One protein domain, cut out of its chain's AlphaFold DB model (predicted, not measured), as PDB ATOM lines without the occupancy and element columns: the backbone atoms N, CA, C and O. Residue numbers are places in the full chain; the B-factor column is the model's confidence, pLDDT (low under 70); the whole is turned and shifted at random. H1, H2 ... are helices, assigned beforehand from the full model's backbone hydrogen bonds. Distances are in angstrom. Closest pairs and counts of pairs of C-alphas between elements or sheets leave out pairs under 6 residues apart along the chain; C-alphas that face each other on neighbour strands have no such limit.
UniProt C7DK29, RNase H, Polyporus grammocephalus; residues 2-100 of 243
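AT A GLANCE: This is residues 2 to 100 of the 243 residues of the protein "RNase H" of Polyporus grammocephalus (UniProt C7DK29). One longer helix, H6, runs through the middle, and four shorter helices pack round it: H4 crosses it along its length, H3 crosses it on another side with the short H2 close by, and H5 crosses it at its first end. H1 packs on H4, away from H6, and a long loop of residues 48 to 66 links H4 to H5. The printed part has 99 residues with six named helices, H1 to H6 in chain order, and no named strand; its class is all helix. The whole is compact, with a radius of gyration of the C-alphas of 13.2 A and spans of 37 by 26 by 20 A.

IN THESE COORDINATES: H6, residues 81 to 93, measures 18.4 A from C-alpha 81 at (14.855, 42.610, -35.964) to C-alpha 93 at (27.666, 50.698, -46.381). H5 is residues 67 to 76, 13.0 A; H4 residues 39 to 47, 12.1 A; H3 residues 25 to 32, 11.3 A. H2 is residues 18 to 22, and H1, residues 2 to 6, begins at (18.954, 65.713, -45.908).

HOW THE PARTS SIT: H6 is the hub, touching four helices. H4 touches it at a steep tilt of 51 degrees, opposite ways; the closest C-alphas, of Ala 46 and Ala 85, are 4.6 A apart. H3 touches residues 83 to 88 of H6 alone, about perpendicular at 88 degrees, with C-alphas 26 and 84 closest at 6.2 A. H5 touches residues 81 to 82 alone, about perpendicular at 76 degrees, with C-alphas 69 and 81 closest at 5.4 A. H2 touches residues 87 to 91 alone, with C-alphas 18 and 91 closest at 6.4 A. H1 touches H4, with C-alphas 5 and 40 closest at 4.6 A, and is apart from H6. Every O i to N i+4 pair is within hydrogen-bond range in H1, H2, H4, H5 and H6, and 3 of 4 in H3.

THE WHOLE: The C-alphas farthest apart, of Phe 13 and Pro 55, are 39.2 A from each other. The printed part has no cut. The links H1 to H2 and H4 to H5 are long. Mean pLDDT of the printed part is 91.3; residues 52 to 56 are under 70.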
ATOM      1  N   ASP A   2      20.306  66.270 -45.904       80.38
ATOM      2  CA  ASP A   2      18.954  65.713 -45.908       80.38
ATOM      3  C   ASP A   2      18.570  65.138 -47.268       80.38
ATOM      4  O   ASP A   2      17.899  64.114 -47.319       80.38
ATOM      5  N   LEU A   3      19.116  65.686 -48.361       86.06
ATOM      6  CA  LEU A   3      18.972  65.106 -49.700       86.06
ATOM      7  C   LEU A   3      19.504  63.672 -49.765       86.06
ATOM      8  O   LEU A   3      18.767  62.773 -50.153       86.06
ATOM      9  N   LYS A   4      20.750  63.436 -49.323       88.38
ATOM     10  CA  LYS A   4      21.361  62.094 -49.307       88.38
ATOM     11  C   LYS A   4      20.535  61.108 -48.476       88.38
ATOM     12  O   LYS A   4      20.400  59.946 -48.836       88.38
ATOM     13  N   ARG A   5      19.945  61.578 -47.371       91.94
ATOM     14  CA  ARG A   5      19.051  60.780 -46.515       91.94
ATOM     15  C   ARG A   5      17.704  60.485 -47.181       91.94
ATOM     16  O   ARG A   5      17.147  59.419 -46.940       91.94
ATOM     17  N   ALA A   6      17.194  61.394 -48.002       92.25
ATOM     18  CA  ALA A   6      15.939  61.220 -48.723       92.25
ATOM     19  C   ALA A   6      16.061  60.301 -49.950       92.25
ATOM     20  O   ALA A   6      15.036  59.864 -50.470       92.25
ATOM     21  N   LEU A   7      17.280  60.002 -50.419       92.25
ATOM     22  CA  LEU A   7      17.491  59.131 -51.576       92.25
ATOM     23  C   LEU A   7      16.888  57.731 -51.351       92.25
ATOM     24  O   LEU A   7      16.861  57.249 -50.211       92.25
ATOM     25  N   PRO A   8      16.429  57.050 -52.419       93.31
ATOM     26  CA  PRO A   8      15.963  55.671 -52.328       93.31
ATOM     27  C   PRO A   8      17.076  54.742 -51.839       93.31
ATOM     28  O   PRO A   8      18.171  54.750 -52.390       93.31
ATOM     29  N   ALA A   9      16.804  53.908 -50.835       93.88
ATOM     30  CA  ALA A   9      17.763  52.897 -50.371       93.88
ATOM     31  C   ALA A   9      17.924  51.733 -51.363       93.88
ATOM     32  O   ALA A   9      18.968  51.080 -51.449       93.88
ATOM     33  N   TRP A  10      16.850  51.460 -52.092       94.06
ATOM     34  CA  TRP A  10      16.705  50.366 -53.036       94.06
ATOM     35  C   TRP A  10      17.089  50.809 -54.442       94.06
ATOM     36  O   TRP A  10      16.689  51.891 -54.864       94.06
ATOM     37  N   LEU A  11      17.830  49.963 -55.170       91.19
ATOM     38  CA  LEU A  11      18.384  50.304 -56.489       91.19
ATOM     39  C   LEU A  11      19.131  51.648 -56.457       91.19
ATOM     40  O   LEU A  11      19.038  52.446 -57.390       91.19
ATOM     41  N   HIS A  12      19.833  51.912 -55.351       91.19
ATOM     42  CA  HIS A  12      20.546  53.166 -55.158       91.19
ATOM     43  C   HIS A  12      21.591  53.319 -56.269       91.19
ATOM     44  O   HIS A  12      22.437  52.447 -56.442       91.19
ATOM     45  N   PHE A  13      21.530  54.418 -57.022       88.06
ATOM     46  CA  PHE A  13      22.358  54.613 -58.220       88.06
ATOM     47  C   PHE A  13      23.865  54.604 -57.925       88.06
ATOM     48  O   PHE A  13      24.635  54.117 -58.735       88.06
ATOM     49  N   ALA A  14      24.267  55.093 -56.751       88.88
ATOM     50  CA  ALA A  14      25.646  55.038 -56.260       88.88
ATOM     51  C   ALA A  14      25.929  53.764 -55.440       88.88
ATOM     52  O   ALA A  14      26.425  53.839 -54.317       88.88
ATOM     53  N   SER A  15      25.441  52.610 -55.898       90.31
ATOM     54  CA  SER A  15      25.665  51.325 -55.233       90.31
ATOM     55  C   SER A  15      25.486  50.147 -56.187       90.31
ATOM     56  O   SER A  15      24.367  49.699 -56.456       90.31
ATOM     57  N   ASP A  16      26.597  49.539 -56.595       85.00
ATOM     58  CA  ASP A  16      26.578  48.339 -57.443       85.00
ATOM     59  C   ASP A  16      25.990  47.114 -56.723       85.00
ATOM     60  O   ASP A  16      25.405  46.216 -57.331       85.00
ATOM     61  N   SER A  17      26.093  47.080 -55.390       88.12
ATOM     62  CA  SER A  17      25.616  45.962 -54.569       88.12
ATOM     63  C   SER A  17      24.147  46.074 -54.145       88.12
ATOM     64  O   SER A  17      23.594  45.082 -53.663       88.12
ATOM     65  N   SER A  18      23.489  47.227 -54.329       85.38
ATOM     66  CA  SER A  18      22.101  47.445 -53.877       85.38
ATOM     67  C   SER A  18      21.125  46.425 -54.478       85.38
ATOM     68  O   SER A  18      20.287  45.873 -53.764       85.38
ATOM     69  N   LYS A  19      21.291  46.086 -55.767       87.56
ATOM     70  CA  LYS A  19      20.492  45.056 -56.461       87.56
ATOM     71  C   LYS A  19      20.611  43.682 -55.803       87.56
ATOM     72  O   LYS A  19      19.607  43.020 -55.565       87.56
ATOM     73  N   ARG A  20      21.838  43.266 -55.475       89.44
ATOM     74  CA  ARG A  20      22.100  41.973 -54.829       89.44
ATOM     75  C   ARG A  20      21.495  41.917 -53.428       89.44
ATOM     76  O   ARG A  20      20.863  40.927 -53.087       89.44
ATOM     77  N   ILE A  21      21.654  42.982 -52.639       88.62
ATOM     78  CA  ILE A  21      21.115  43.044 -51.270       88.62
ATOM     79  C   ILE A  21      19.581  43.021 -51.295       88.62
ATOM     80  O   ILE A  21      18.964  42.346 -50.474       88.62
ATOM     81  N   MET A  22      18.948  43.705 -52.254       88.25
ATOM     82  CA  MET A  22      17.489  43.680 -52.426       88.25
ATOM     83  C   MET A  22      16.933  42.264 -52.619       88.25
ATOM     84  O   MET A  22      15.845  41.981 -52.127       88.25
ATOM     85  N   ALA A  23      17.663  41.385 -53.308       89.00
ATOM     86  CA  ALA A  23      17.225  40.018 -53.573       89.00
ATOM     87  C   ALA A  23      17.288  39.093 -52.339       89.00
ATOM     88  O   ALA A  23      16.784  37.973 -52.383       89.00
ATOM     89  N   GLU A  24      17.900  39.525 -51.230       90.25
ATOM     90  CA  GLU A  24      17.980  38.717 -50.012       90.25
ATOM     91  C   GLU A  24      16.600  38.567 -49.335       90.25
ATOM     92  O   GLU A  24      15.873  39.551 -49.200       90.25
ATOM     93  N   PRO A  25      16.259  37.400 -48.750       87.31
ATOM     94  CA  PRO A  25      14.991  37.218 -48.031       87.31
ATOM     95  C   PRO A  25      14.780  38.205 -46.872       87.31
ATOM     96  O   PRO A  25      13.657  38.542 -46.511       87.31
ATOM     97  N   THR A  26      15.868  38.695 -46.267       91.12
ATOM     98  CA  THR A  26      15.797  39.693 -45.183       91.12
ATOM     99  C   THR A  26      15.318  41.056 -45.701       91.12
ATOM    100  O   THR A  26      14.663  41.798 -44.969       91.12
ATOM    101  N   SER A  27      15.577  41.364 -46.973       92.12
ATOM    102  CA  SER A  27      15.119  42.588 -47.632       92.12
ATOM    103  C   SER A  27      13.615  42.584 -47.892       92.12
ATOM    104  O   SER A  27      13.003  43.650 -47.893       92.12
ATOM    105  N   GLU A  28      12.986  41.413 -48.009       94.12
ATOM    106  CA  GLU A  28      11.524  41.307 -48.067       94.12
ATOM    107  C   GLU A  28      10.877  41.847 -46.791       94.12
ATOM    108  O   GLU A  28      10.015  42.720 -46.854       94.12
ATOM    109  N   CYS A  29      11.370  41.415 -45.626       96.62
ATOM    110  CA  CYS A  29      10.923  41.920 -44.328       96.62
ATOM    111  C   CYS A  29      11.139  43.438 -44.205       96.62
ATOM    112  O   CYS A  29      10.259  44.166 -43.743       96.62
ATOM    113  N   LEU A  30      12.293  43.941 -44.660       96.81
ATOM    114  CA  LEU A  30      12.581  45.378 -44.649       96.81
ATOM    115  C   LEU A  30      11.584  46.185 -45.493       96.81
ATOM    116  O   LEU A  30      11.184  47.271 -45.074       96.81
ATOM    117  N   ARG A  31      11.157  45.665 -46.648       95.06
ATOM    118  CA  ARG A  31      10.176  46.332 -47.515       95.06
ATOM    119  C   ARG A  31       8.762  46.260 -46.949       95.06
ATOM    120  O   ARG A  31       8.110  47.292 -46.843       95.06
ATOM    121  N   THR A  32       8.307  45.071 -46.562       95.50
ATOM    122  CA  THR A  32       6.894  44.829 -46.226       95.50
ATOM    123  C   THR A  32       6.557  45.119 -44.769       95.50
ATOM    124  O   THR A  32       5.567  45.789 -44.498       95.50
ATOM    125  N   LYS A  33       7.390  44.670 -43.821       96.19
ATOM    126  CA  LYS A  33       7.148  44.848 -42.378       96.19
ATOM    127  C   LYS A  33       7.721  46.163 -41.857       96.19
ATOM    128  O   LYS A  33       7.117  46.808 -41.006       96.19
ATOM    129  N   HIS A  34       8.891  46.585 -42.350       96.06
ATOM    130  CA  HIS A  34       9.524  47.824 -41.879       96.06
ATOM    131  C   HIS A  34       9.216  49.073 -42.717       96.06
ATOM    132  O   HIS A  34       9.524  50.169 -42.242       96.06
ATOM    133  N   GLY A  35       8.632  48.937 -43.914       95.25
ATOM    134  CA  GLY A  35       8.338  50.074 -44.796       95.25
ATOM    135  C   GLY A  35       9.594  50.842 -45.227       95.25
ATOM    136  O   GLY A  35       9.578  52.066 -45.376       95.25
ATOM    137  N   LEU A  36      10.731  50.156 -45.351       96.38
ATOM    138  CA  LEU A  36      11.999  50.786 -45.704       96.38
ATOM    139  C   LEU A  36      11.958  51.240 -47.168       96.38
ATOM    140  O   LEU A  36      11.808  50.418 -48.069       96.38
ATOM    141  N   THR A  37      12.146  52.540 -47.399       95.31
ATOM    142  CA  THR A  37      12.163  53.150 -48.740       95.31
ATOM    143  C   THR A  37      13.399  54.019 -48.965       95.31
ATOM    144  O   THR A  37      14.001  53.967 -50.036       95.31
ATOM    145  N   THR A  38      13.818  54.778 -47.952       96.25
ATOM    146  CA  THR A  38      14.890  55.777 -48.055       96.25
ATOM    147  C   THR A  38      16.151  55.380 -47.294       96.25
ATOM    148  O   THR A  38      16.116  54.566 -46.365       96.25
ATOM    149  N   VAL A  39      17.275  56.014 -47.636       95.88
ATOM    150  CA  VAL A  39      18.531  55.895 -46.878       95.88
ATOM    151  C   VAL A  39      18.329  56.314 -45.414       95.88
ATOM    152  O   VAL A  39      18.911  55.709 -44.514       95.88
ATOM    153  N   HIS A  40      17.459  57.295 -45.142       95.44
ATOM    154  CA  HIS A  40      17.060  57.671 -43.784       95.44
ATOM    155  C   HIS A  40      16.497  56.475 -43.006       95.44
ATOM    156  O   HIS A  40      16.948  56.216 -41.892       95.44
ATOM    157  N   HIS A  41      15.572  55.706 -43.597       96.19
ATOM    158  CA  HIS A  41      15.020  54.508 -42.953       96.19
ATOM    159  C   HIS A  41      16.116  53.479 -42.648       96.19
ATOM    160  O   HIS A  41      16.135  52.927 -41.545       96.19
ATOM    161  N   CYS A  42      17.066  53.262 -43.569       96.25
ATOM    162  CA  CYS A  42      18.201  52.373 -43.307       96.25
ATOM    163  C   CYS A  42      19.010  52.818 -42.088       96.25
ATOM    164  O   CYS A  42      19.296  52.001 -41.214       96.25
ATOM    165  N   LEU A  43      19.371  54.104 -42.018       94.88
ATOM    166  CA  LEU A  43      20.137  54.657 -40.900       94.88
ATOM    167  C   LEU A  43      19.400  54.492 -39.572       94.88
ATOM    168  O   LEU A  43      20.019  54.096 -38.588       94.88
ATOM    169  N   THR A  44      18.098  54.774 -39.550       94.81
ATOM    170  CA  THR A  44      17.265  54.652 -38.349       94.81
ATOM    171  C   THR A  44      17.228  53.211 -37.850       94.81
ATOM    172  O   THR A  44      17.488  52.965 -36.677       94.81
ATOM    173  N   ILE A  45      17.007  52.235 -38.736       95.44
ATOM    174  CA  ILE A  45      16.978  50.810 -38.361       95.44
ATOM    175  C   ILE A  45      18.372  50.323 -37.932       95.44
ATOM    176  O   ILE A  45      18.485  49.580 -36.954       95.44
ATOM    177  N   ALA A  46      19.432  50.742 -38.628       95.56
ATOM    178  CA  ALA A  46      20.810  50.344 -38.341       95.56
ATOM    179  C   ALA A  46      21.393  51.006 -37.080       95.56
ATOM    180  O   ALA A  46      22.358  50.484 -36.517       95.56
ATOM    181  N   ARG A  47      20.825  52.130 -36.615       93.06
ATOM    182  CA  ARG A  47      21.307  52.898 -35.452       93.06
ATOM    183  C   ARG A  47      21.521  52.016 -34.224       93.06
ATOM    184  O   ARG A  47      22.579  52.092 -33.601       93.06
ATOM    185  N   ARG A  48      20.574  51.117 -33.953       91.06
ATOM    186  CA  ARG A  48      20.591  50.191 -32.811       91.06
ATOM    187  C   ARG A  48      21.841  49.316 -32.726       91.06
ATOM    188  O   ARG A  48      22.228  48.889 -31.647       91.06
ATOM    189  N   LEU A  49      22.513  49.061 -33.855       92.94
ATOM    190  CA  LEU A  49      23.759  48.288 -33.880       92.94
ATOM    191  C   LEU A  49      24.927  49.028 -33.211       92.94
ATOM    192  O   LEU A  49      25.893  48.387 -32.803       92.94
ATOM    193  N   LYS A  50      24.852  50.362 -33.120       87.44
ATOM    194  CA  LYS A  50      25.876  51.228 -32.519       87.44
ATOM    195  C   LYS A  50      25.590  51.538 -31.046       87.44
ATOM    196  O   LYS A  50      26.508  51.880 -30.303       87.44
ATOM    197  N   GLU A  51      24.341  51.396 -30.610       79.25
ATOM    198  CA  GLU A  51      23.900  51.685 -29.243       79.25
ATOM    199  C   GLU A  51      24.282  50.540 -28.297       79.25
ATOM    200  O   GLU A  51      23.553  49.570 -28.086       79.25
ATOM    201  N   THR A  52      25.490  50.643 -27.743       68.75
ATOM    202  CA  THR A  52      26.095  49.607 -26.893       68.75
ATOM    203  C   THR A  52      26.056  49.925 -25.396       68.75
ATOM    204  O   THR A  52      26.570  49.129 -24.606       68.75
ATOM    205  N   SER A  53      25.411  51.020 -24.989       66.75
ATOM    206  CA  SER A  53      25.379  51.492 -23.599       66.75
ATOM    207  C   SER A  53      23.962  51.907 -23.195       66.75
ATOM    208  O   SER A  53      23.279  52.576 -23.964       66.75
ATOM    209  N   GLY A  54      23.524  51.508 -21.997       66.25
ATOM    210  CA  GLY A  54      22.201  51.820 -21.441       66.25
ATOM    211  C   GLY A  54      21.444  50.590 -20.906       66.25
ATOM    212  O   GLY A  54      21.839  49.455 -21.186       66.25
ATOM    213  N   PRO A  55      20.351  50.795 -20.145       58.56
ATOM    214  CA  PRO A  55      19.627  49.729 -19.438       58.56
ATOM    215  C   PRO A  55      18.890  48.739 -20.360       58.56
ATOM    216  O   PRO A  55      18.567  47.635 -19.936       58.56
ATOM    217  N   ALA A  56      18.674  49.090 -21.631       68.06
ATOM    218  CA  ALA A  56      18.049  48.240 -22.648       68.06
ATOM    219  C   ALA A  56      18.955  48.085 -23.884       68.06
ATOM    220  O   ALA A  56      18.538  48.319 -25.019       68.06
ATOM    221  N   LYS A  57      20.226  47.739 -23.649       85.88
ATOM    222  CA  LYS A  57      21.259  47.582 -24.682       85.88
ATOM    223  C   LYS A  57      20.836  46.605 -25.785       85.88
ATOM    224  O   LYS A  57      20.357  45.503 -25.512       85.88
ATOM    225  N   HIS A  58      21.097  46.978 -27.039       92.38
ATOM    226  CA  HIS A  58      20.909  46.079 -28.174       92.38
ATOM    227  C   HIS A  58      21.862  44.876 -28.099       92.38
ATOM    228  O   HIS A  58      23.054  45.005 -27.815       92.38
ATOM    229  N   THR A  59      21.353  43.686 -28.404       92.56
ATOM    230  CA  THR A  59      22.117  42.431 -28.407       92.56
ATOM    231  C   THR A  59      21.995  41.747 -29.758       92.56
ATOM    232  O   THR A  59      20.913  41.731 -30.342       92.56
ATOM    233  N   LYS A  60      23.076  41.114 -30.222       94.19
ATOM    234  CA  LYS A  60      23.155  40.412 -31.513       94.19
ATOM    235  C   LYS A  60      22.372  39.087 -31.529       94.19
ATOM    236  O   LYS A  60      22.954  38.011 -31.606       94.19
ATOM    237  N   ARG A  61      21.051  39.152 -31.340       94.62
ATOM    238  CA  ARG A  61      20.135  38.003 -31.216       94.62
ATOM    239  C   ARG A  61      18.762  38.370 -31.779       94.62
ATOM    240  O   ARG A  61      18.348  39.522 -31.668       94.62
ATOM    241  N   ALA A  62      18.021  37.389 -32.298       95.12
ATOM    242  CA  ALA A  62      16.653  37.597 -32.796       95.12
ATOM    243  C   ALA A  62      15.689  38.108 -31.703       95.12
ATOM    244  O   ALA A  62      14.822  38.945 -31.947       95.12
ATOM    245  N   THR A  63      15.898  37.652 -30.468       95.12
ATOM    246  CA  THR A  63      15.064  37.931 -29.289       95.12
ATOM    247  C   THR A  63      15.588  39.092 -28.441       95.12
ATOM    248  O   THR A  63      15.334  39.150 -27.240       95.12
ATOM    249  N   CYS A  64      16.345  40.024 -29.033       93.38
ATOM    250  CA  CYS A  64      16.834  41.196 -28.308       93.38
ATOM    251  C   CYS A  64      15.680  41.952 -27.628       93.38
ATOM    252  O   CYS A  64      14.683  42.255 -28.282       93.38
ATOM    253  N   GLN A  65      15.831  42.261 -26.339       92.69
ATOM    254  CA  GLN A  65      14.798  42.891 -25.507       92.69
ATOM    255  C   GLN A  65      14.840  44.427 -25.526       92.69
ATOM    256  O   GLN A  65      14.106  45.069 -24.779       92.69
ATOM    257  N   CYS A  66      15.694  45.036 -26.358       92.31
ATOM    258  CA  CYS A  66      15.680  46.487 -26.513       92.31
ATOM    259  C   CYS A  66      14.330  46.949 -27.082       92.31
ATOM    260  O   CYS A  66      13.677  46.215 -27.833       92.31
ATOM    261  N   LYS A  67      13.932  48.179 -26.741       92.50
ATOM    262  CA  LYS A  67      12.633  48.748 -27.121       92.50
ATOM    263  C   LYS A  67      12.346  48.590 -28.616       92.50
ATOM    264  O   LYS A  67      11.317  48.043 -28.981       92.50
ATOM    265  N   GLU A  68      13.286  48.979 -29.471       93.75
ATOM    266  CA  GLU A  68      13.099  48.932 -30.926       93.75
ATOM    267  C   GLU A  68      12.916  47.502 -31.460       93.75
ATOM    268  O   GLU A  68      12.095  47.276 -32.343       93.75
ATOM    269  N   CYS A  69      13.650  46.510 -30.939       95.12
ATOM    270  CA  CYS A  69      13.472  45.116 -31.359       95.12
ATOM    271  C   CYS A  69      12.166  44.507 -30.828       95.12
ATOM    272  O   CYS A  69      11.544  43.702 -31.520       95.12
ATOM    273  N   SER A  70      11.743  44.879 -29.620       95.19
ATOM    274  CA  SER A  70      10.452  44.462 -29.063       95.19
ATOM    275  C   SER A  70       9.275  45.086 -29.816       95.19
ATOM    276  O   SER A  70       8.307  44.385 -30.119       95.19
ATOM    277  N   ASP A  71       9.383  46.359 -30.195       95.56
ATOM    278  CA  ASP A  71       8.384  47.066 -30.999       95.56
ATOM    279  C   ASP A  71       8.326  46.471 -32.423       95.56
ATOM    280  O   ASP A  71       7.244  46.176 -32.923       95.56
ATOM    281  N   ASP A  72       9.469  46.166 -33.051       96.75
ATOM    282  CA  ASP A  72       9.506  45.500 -34.364       96.75
ATOM    283  C   ASP A  72       8.846  44.107 -34.345       96.75
ATOM    284  O   ASP A  72       8.139  43.742 -35.286       96.75
ATOM    285  N   ARG A  73       9.041  43.320 -33.277       97.31
ATOM    286  CA  ARG A  73       8.374  42.015 -33.127       97.31
ATOM    287  C   ARG A  73       6.873  42.167 -32.904       97.31
ATOM    288  O   ARG A  73       6.094  41.535 -33.607       97.31
ATOM    289  N   SER A  74       6.472  42.986 -31.933       97.25
ATOM    290  CA  SER A  74       5.074  43.068 -31.486       97.25
ATOM    291  C   SER A  74       4.173  43.872 -32.423       97.25
ATOM    292  O   SER A  74       3.023  43.497 -32.614       97.25
ATOM    293  N   GLN A  75       4.687  44.948 -33.023       97.00
ATOM    294  CA  GLN A  75       3.892  45.870 -33.842       97.00
ATOM    295  C   GLN A  75       4.027  45.599 -35.339       97.00
ATOM    296  O   GLN A  75       3.104  45.867 -36.099       97.00
ATOM    297  N   ARG A  76       5.184  45.088 -35.783       95.19
ATOM    298  CA  ARG A  76       5.469  44.857 -37.212       95.19
ATOM    299  C   ARG A  76       5.516  43.378 -37.588       95.19
ATOM    300  O   ARG A  76       5.677  43.054 -38.762       95.19
ATOM    301  N   GLY A  77       5.427  42.476 -36.608       96.38
ATOM    302  CA  GLY A  77       5.533  41.034 -36.822       96.38
ATOM    303  C   GLY A  77       6.903  40.591 -37.344       96.38
ATOM    304  O   GLY A  77       6.982  39.605 -38.068       96.38
ATOM    305  N   CYS A  78       7.984  41.333 -37.082       97.00
ATOM    306  CA  CYS A  78       9.326  40.986 -37.563       97.00
ATOM    307  C   CYS A  78       9.968  39.896 -36.697       97.00
ATOM    308  O   CYS A  78      10.278  40.146 -35.540       97.00
ATOM    309  N   ASP A  79      10.261  38.724 -37.262       96.38
ATOM    310  CA  ASP A  79      10.785  37.578 -36.496       96.38
ATOM    311  C   ASP A  79      12.230  37.775 -36.010       96.38
ATOM    312  O   ASP A  79      12.645  37.238 -34.982       96.38
ATOM    313  N   ASN A  80      13.026  38.552 -36.753       97.12
ATOM    314  CA  ASN A  80      14.422  38.811 -36.419       97.12
ATOM    315  C   ASN A  80      14.822  40.267 -36.725       97.12
ATOM    316  O   ASN A  80      15.446  40.548 -37.758       97.12
ATOM    317  N   PRO A  81      14.515  41.198 -35.804       96.50
ATOM    318  CA  PRO A  81      14.855  42.610 -35.964       96.50
ATOM    319  C   PRO A  81      16.364  42.860 -36.076       96.50
ATOM    320  O   PRO A  81      16.791  43.789 -36.760       96.50
ATOM    321  N   HIS A  82      17.194  42.019 -35.446       96.06
ATOM    322  CA  HIS A  82      18.645  42.150 -35.538       96.06
ATOM    323  C   HIS A  82      19.153  41.915 -36.967       96.06
ATOM    324  O   HIS A  82      19.911  42.742 -37.472       96.06
ATOM    325  N   ARG A  83      18.686  40.856 -37.645       96.44
ATOM    326  CA  ARG A  83      19.025  40.606 -39.059       96.44
ATOM    327  C   ARG A  83      18.575  41.749 -39.965       96.44
ATOM    328  O   ARG A  83      19.302  42.123 -40.880       96.44
ATOM    329  N   CYS A  84      17.403  42.323 -39.695       97.06
ATOM    330  CA  CYS A  84      16.903  43.479 -40.437       97.06
ATOM    331  C   CYS A  84      17.807  44.706 -40.242       97.06
ATOM    332  O   CYS A  84      18.157  45.374 -41.214       97.06
ATOM    333  N   ALA A  85      18.264  44.963 -39.013       96.38
ATOM    334  CA  ALA A  85      19.229  46.023 -38.734       96.38
ATOM    335  C   ALA A  85      20.574  45.805 -39.452       96.38
ATOM    336  O   ALA A  85      21.134  46.755 -39.997       96.38
ATOM    337  N   GLU A  86      21.084  44.571 -39.509       96.69
ATOM    338  CA  GLU A  86      22.313  44.250 -40.251       96.69
ATOM    339  C   GLU A  86      22.155  44.452 -41.760       96.69
ATOM    340  O   GLU A  86      23.031  45.047 -42.387       96.69
ATOM    341  N   ALA A  87      21.038  44.010 -42.342       95.75
ATOM    342  CA  ALA A  87      20.744  44.217 -43.758       95.75
ATOM    343  C   ALA A  87      20.603  45.713 -44.101       95.75
ATOM    344  O   ALA A  87      21.183  46.178 -45.082       95.75
ATOM    345  N   ALA A  88      19.935  46.499 -43.249       96.19
ATOM    346  CA  ALA A  88      19.863  47.954 -43.397       96.19
ATOM    347  C   ALA A  88      21.248  48.623 -43.319       96.19
ATOM    348  O   ALA A  88      21.545  49.534 -44.093       96.19
ATOM    349  N   ASN A  89      22.124  48.149 -42.430       95.44
ATOM    350  CA  ASN A  89      23.502  48.631 -42.337       95.44
ATOM    351  C   ASN A  89      24.327  48.254 -43.579       95.44
ATOM    352  O   ASN A  89      25.111  49.071 -44.059       95.44
ATOM    353  N   ARG A  90      24.130  47.051 -44.140       94.88
ATOM    354  CA  ARG A  90      24.750  46.649 -45.414       94.88
ATOM    355  C   ARG A  90      24.324  47.560 -46.561       94.88
ATOM    356  O   ARG A  90      25.190  47.958 -47.329       94.88
ATOM    357  N   LEU A  91      23.044  47.931 -46.650       94.69
ATOM    358  CA  LEU A  91      22.565  48.878 -47.665       94.69
ATOM    359  C   LEU A  91      23.288  50.224 -47.564       94.69
ATOM    360  O   LEU A  91      23.798  50.709 -48.565       94.69
ATOM    361  N   VAL A  92      23.397  50.799 -46.362       94.25
ATOM    362  CA  VAL A  92      24.092  52.085 -46.156       94.25
ATOM    363  C   VAL A  92      25.573  51.987 -46.524       94.25
ATOM    364  O   VAL A  92      26.103  52.876 -47.185       94.25
ATOM    365  N   ASN A  93      26.238  50.904 -46.118       93.00
ATOM    366  CA  ASN A  93      27.666  50.698 -46.381       93.00
ATOM    367  C   ASN A  93      27.966  50.279 -47.826       93.00
ATOM    368  O   ASN A  93      29.122  50.285 -48.230       93.00
ATOM    369  N   ALA A  94      26.946  49.916 -48.602       92.44
ATOM    370  CA  ALA A  94      27.079  49.644 -50.026       92.44
ATOM    371  C   ALA A  94      26.959  50.910 -50.885       92.44
ATOM    372  O   ALA A  94      27.226  50.832 -52.081       92.44
ATOM    373  N   ILE A  95      26.516  52.037 -50.315       92.31
ATOM    374  CA  ILE A  95      26.455  53.329 -51.010       92.31
ATOM    375  C   ILE A  95      27.854  53.933 -51.029       92.31
ATOM    376  O   ILE A  95      28.487  53.981 -49.971       92.31
ATOM    377  N   ASP A  96      28.301  54.421 -52.181       88.00
ATOM    378  CA  ASP A  96      29.580  55.119 -52.329       88.00
ATOM    379  C   ASP A  96      29.718  56.256 -51.311       88.00
ATOM    380  O   ASP A  96      28.745  56.951 -51.005       88.00
ATOM    381  N   ASP A  97      30.925  56.469 -50.784       84.00
ATOM    382  CA  ASP A  97      31.161  57.432 -49.697       84.00
ATOM    383  C   ASP A  97      30.677  58.850 -50.053       84.00
ATOM    384  O   ASP A  97      30.094  59.535 -49.211       84.00
ATOM    385  N   GLU A  98      30.804  59.243 -51.326       79.00
ATOM    386  CA  GLU A  98      30.300  60.513 -51.861       79.00
ATOM    387  C   GLU A  98      28.789  60.686 -51.672       79.00
ATOM    388  O   GLU A  98      28.320  61.796 -51.424       79.00
ATOM    389  N   TRP A  99      28.013  59.611 -51.760       84.56
ATOM    390  CA  TRP A  99      26.551  59.637 -51.681       84.56
ATOM    391  C   TRP A  99      26.028  59.170 -50.332       84.56
ATOM    392  O   TRP A  99      24.871  59.422 -49.980       84.56
ATOM    393  N   ARG A 100      26.893  58.559 -49.527       88.44
ATOM    394  CA  ARG A 100      26.576  58.176 -48.164       88.44
ATOM    395  C   ARG A 100      26.363  59.443 -47.321       88.44
ATOM    396  O   ARG A 100      27.131  60.406 -47.413       88.44
TER     397      ARG A 100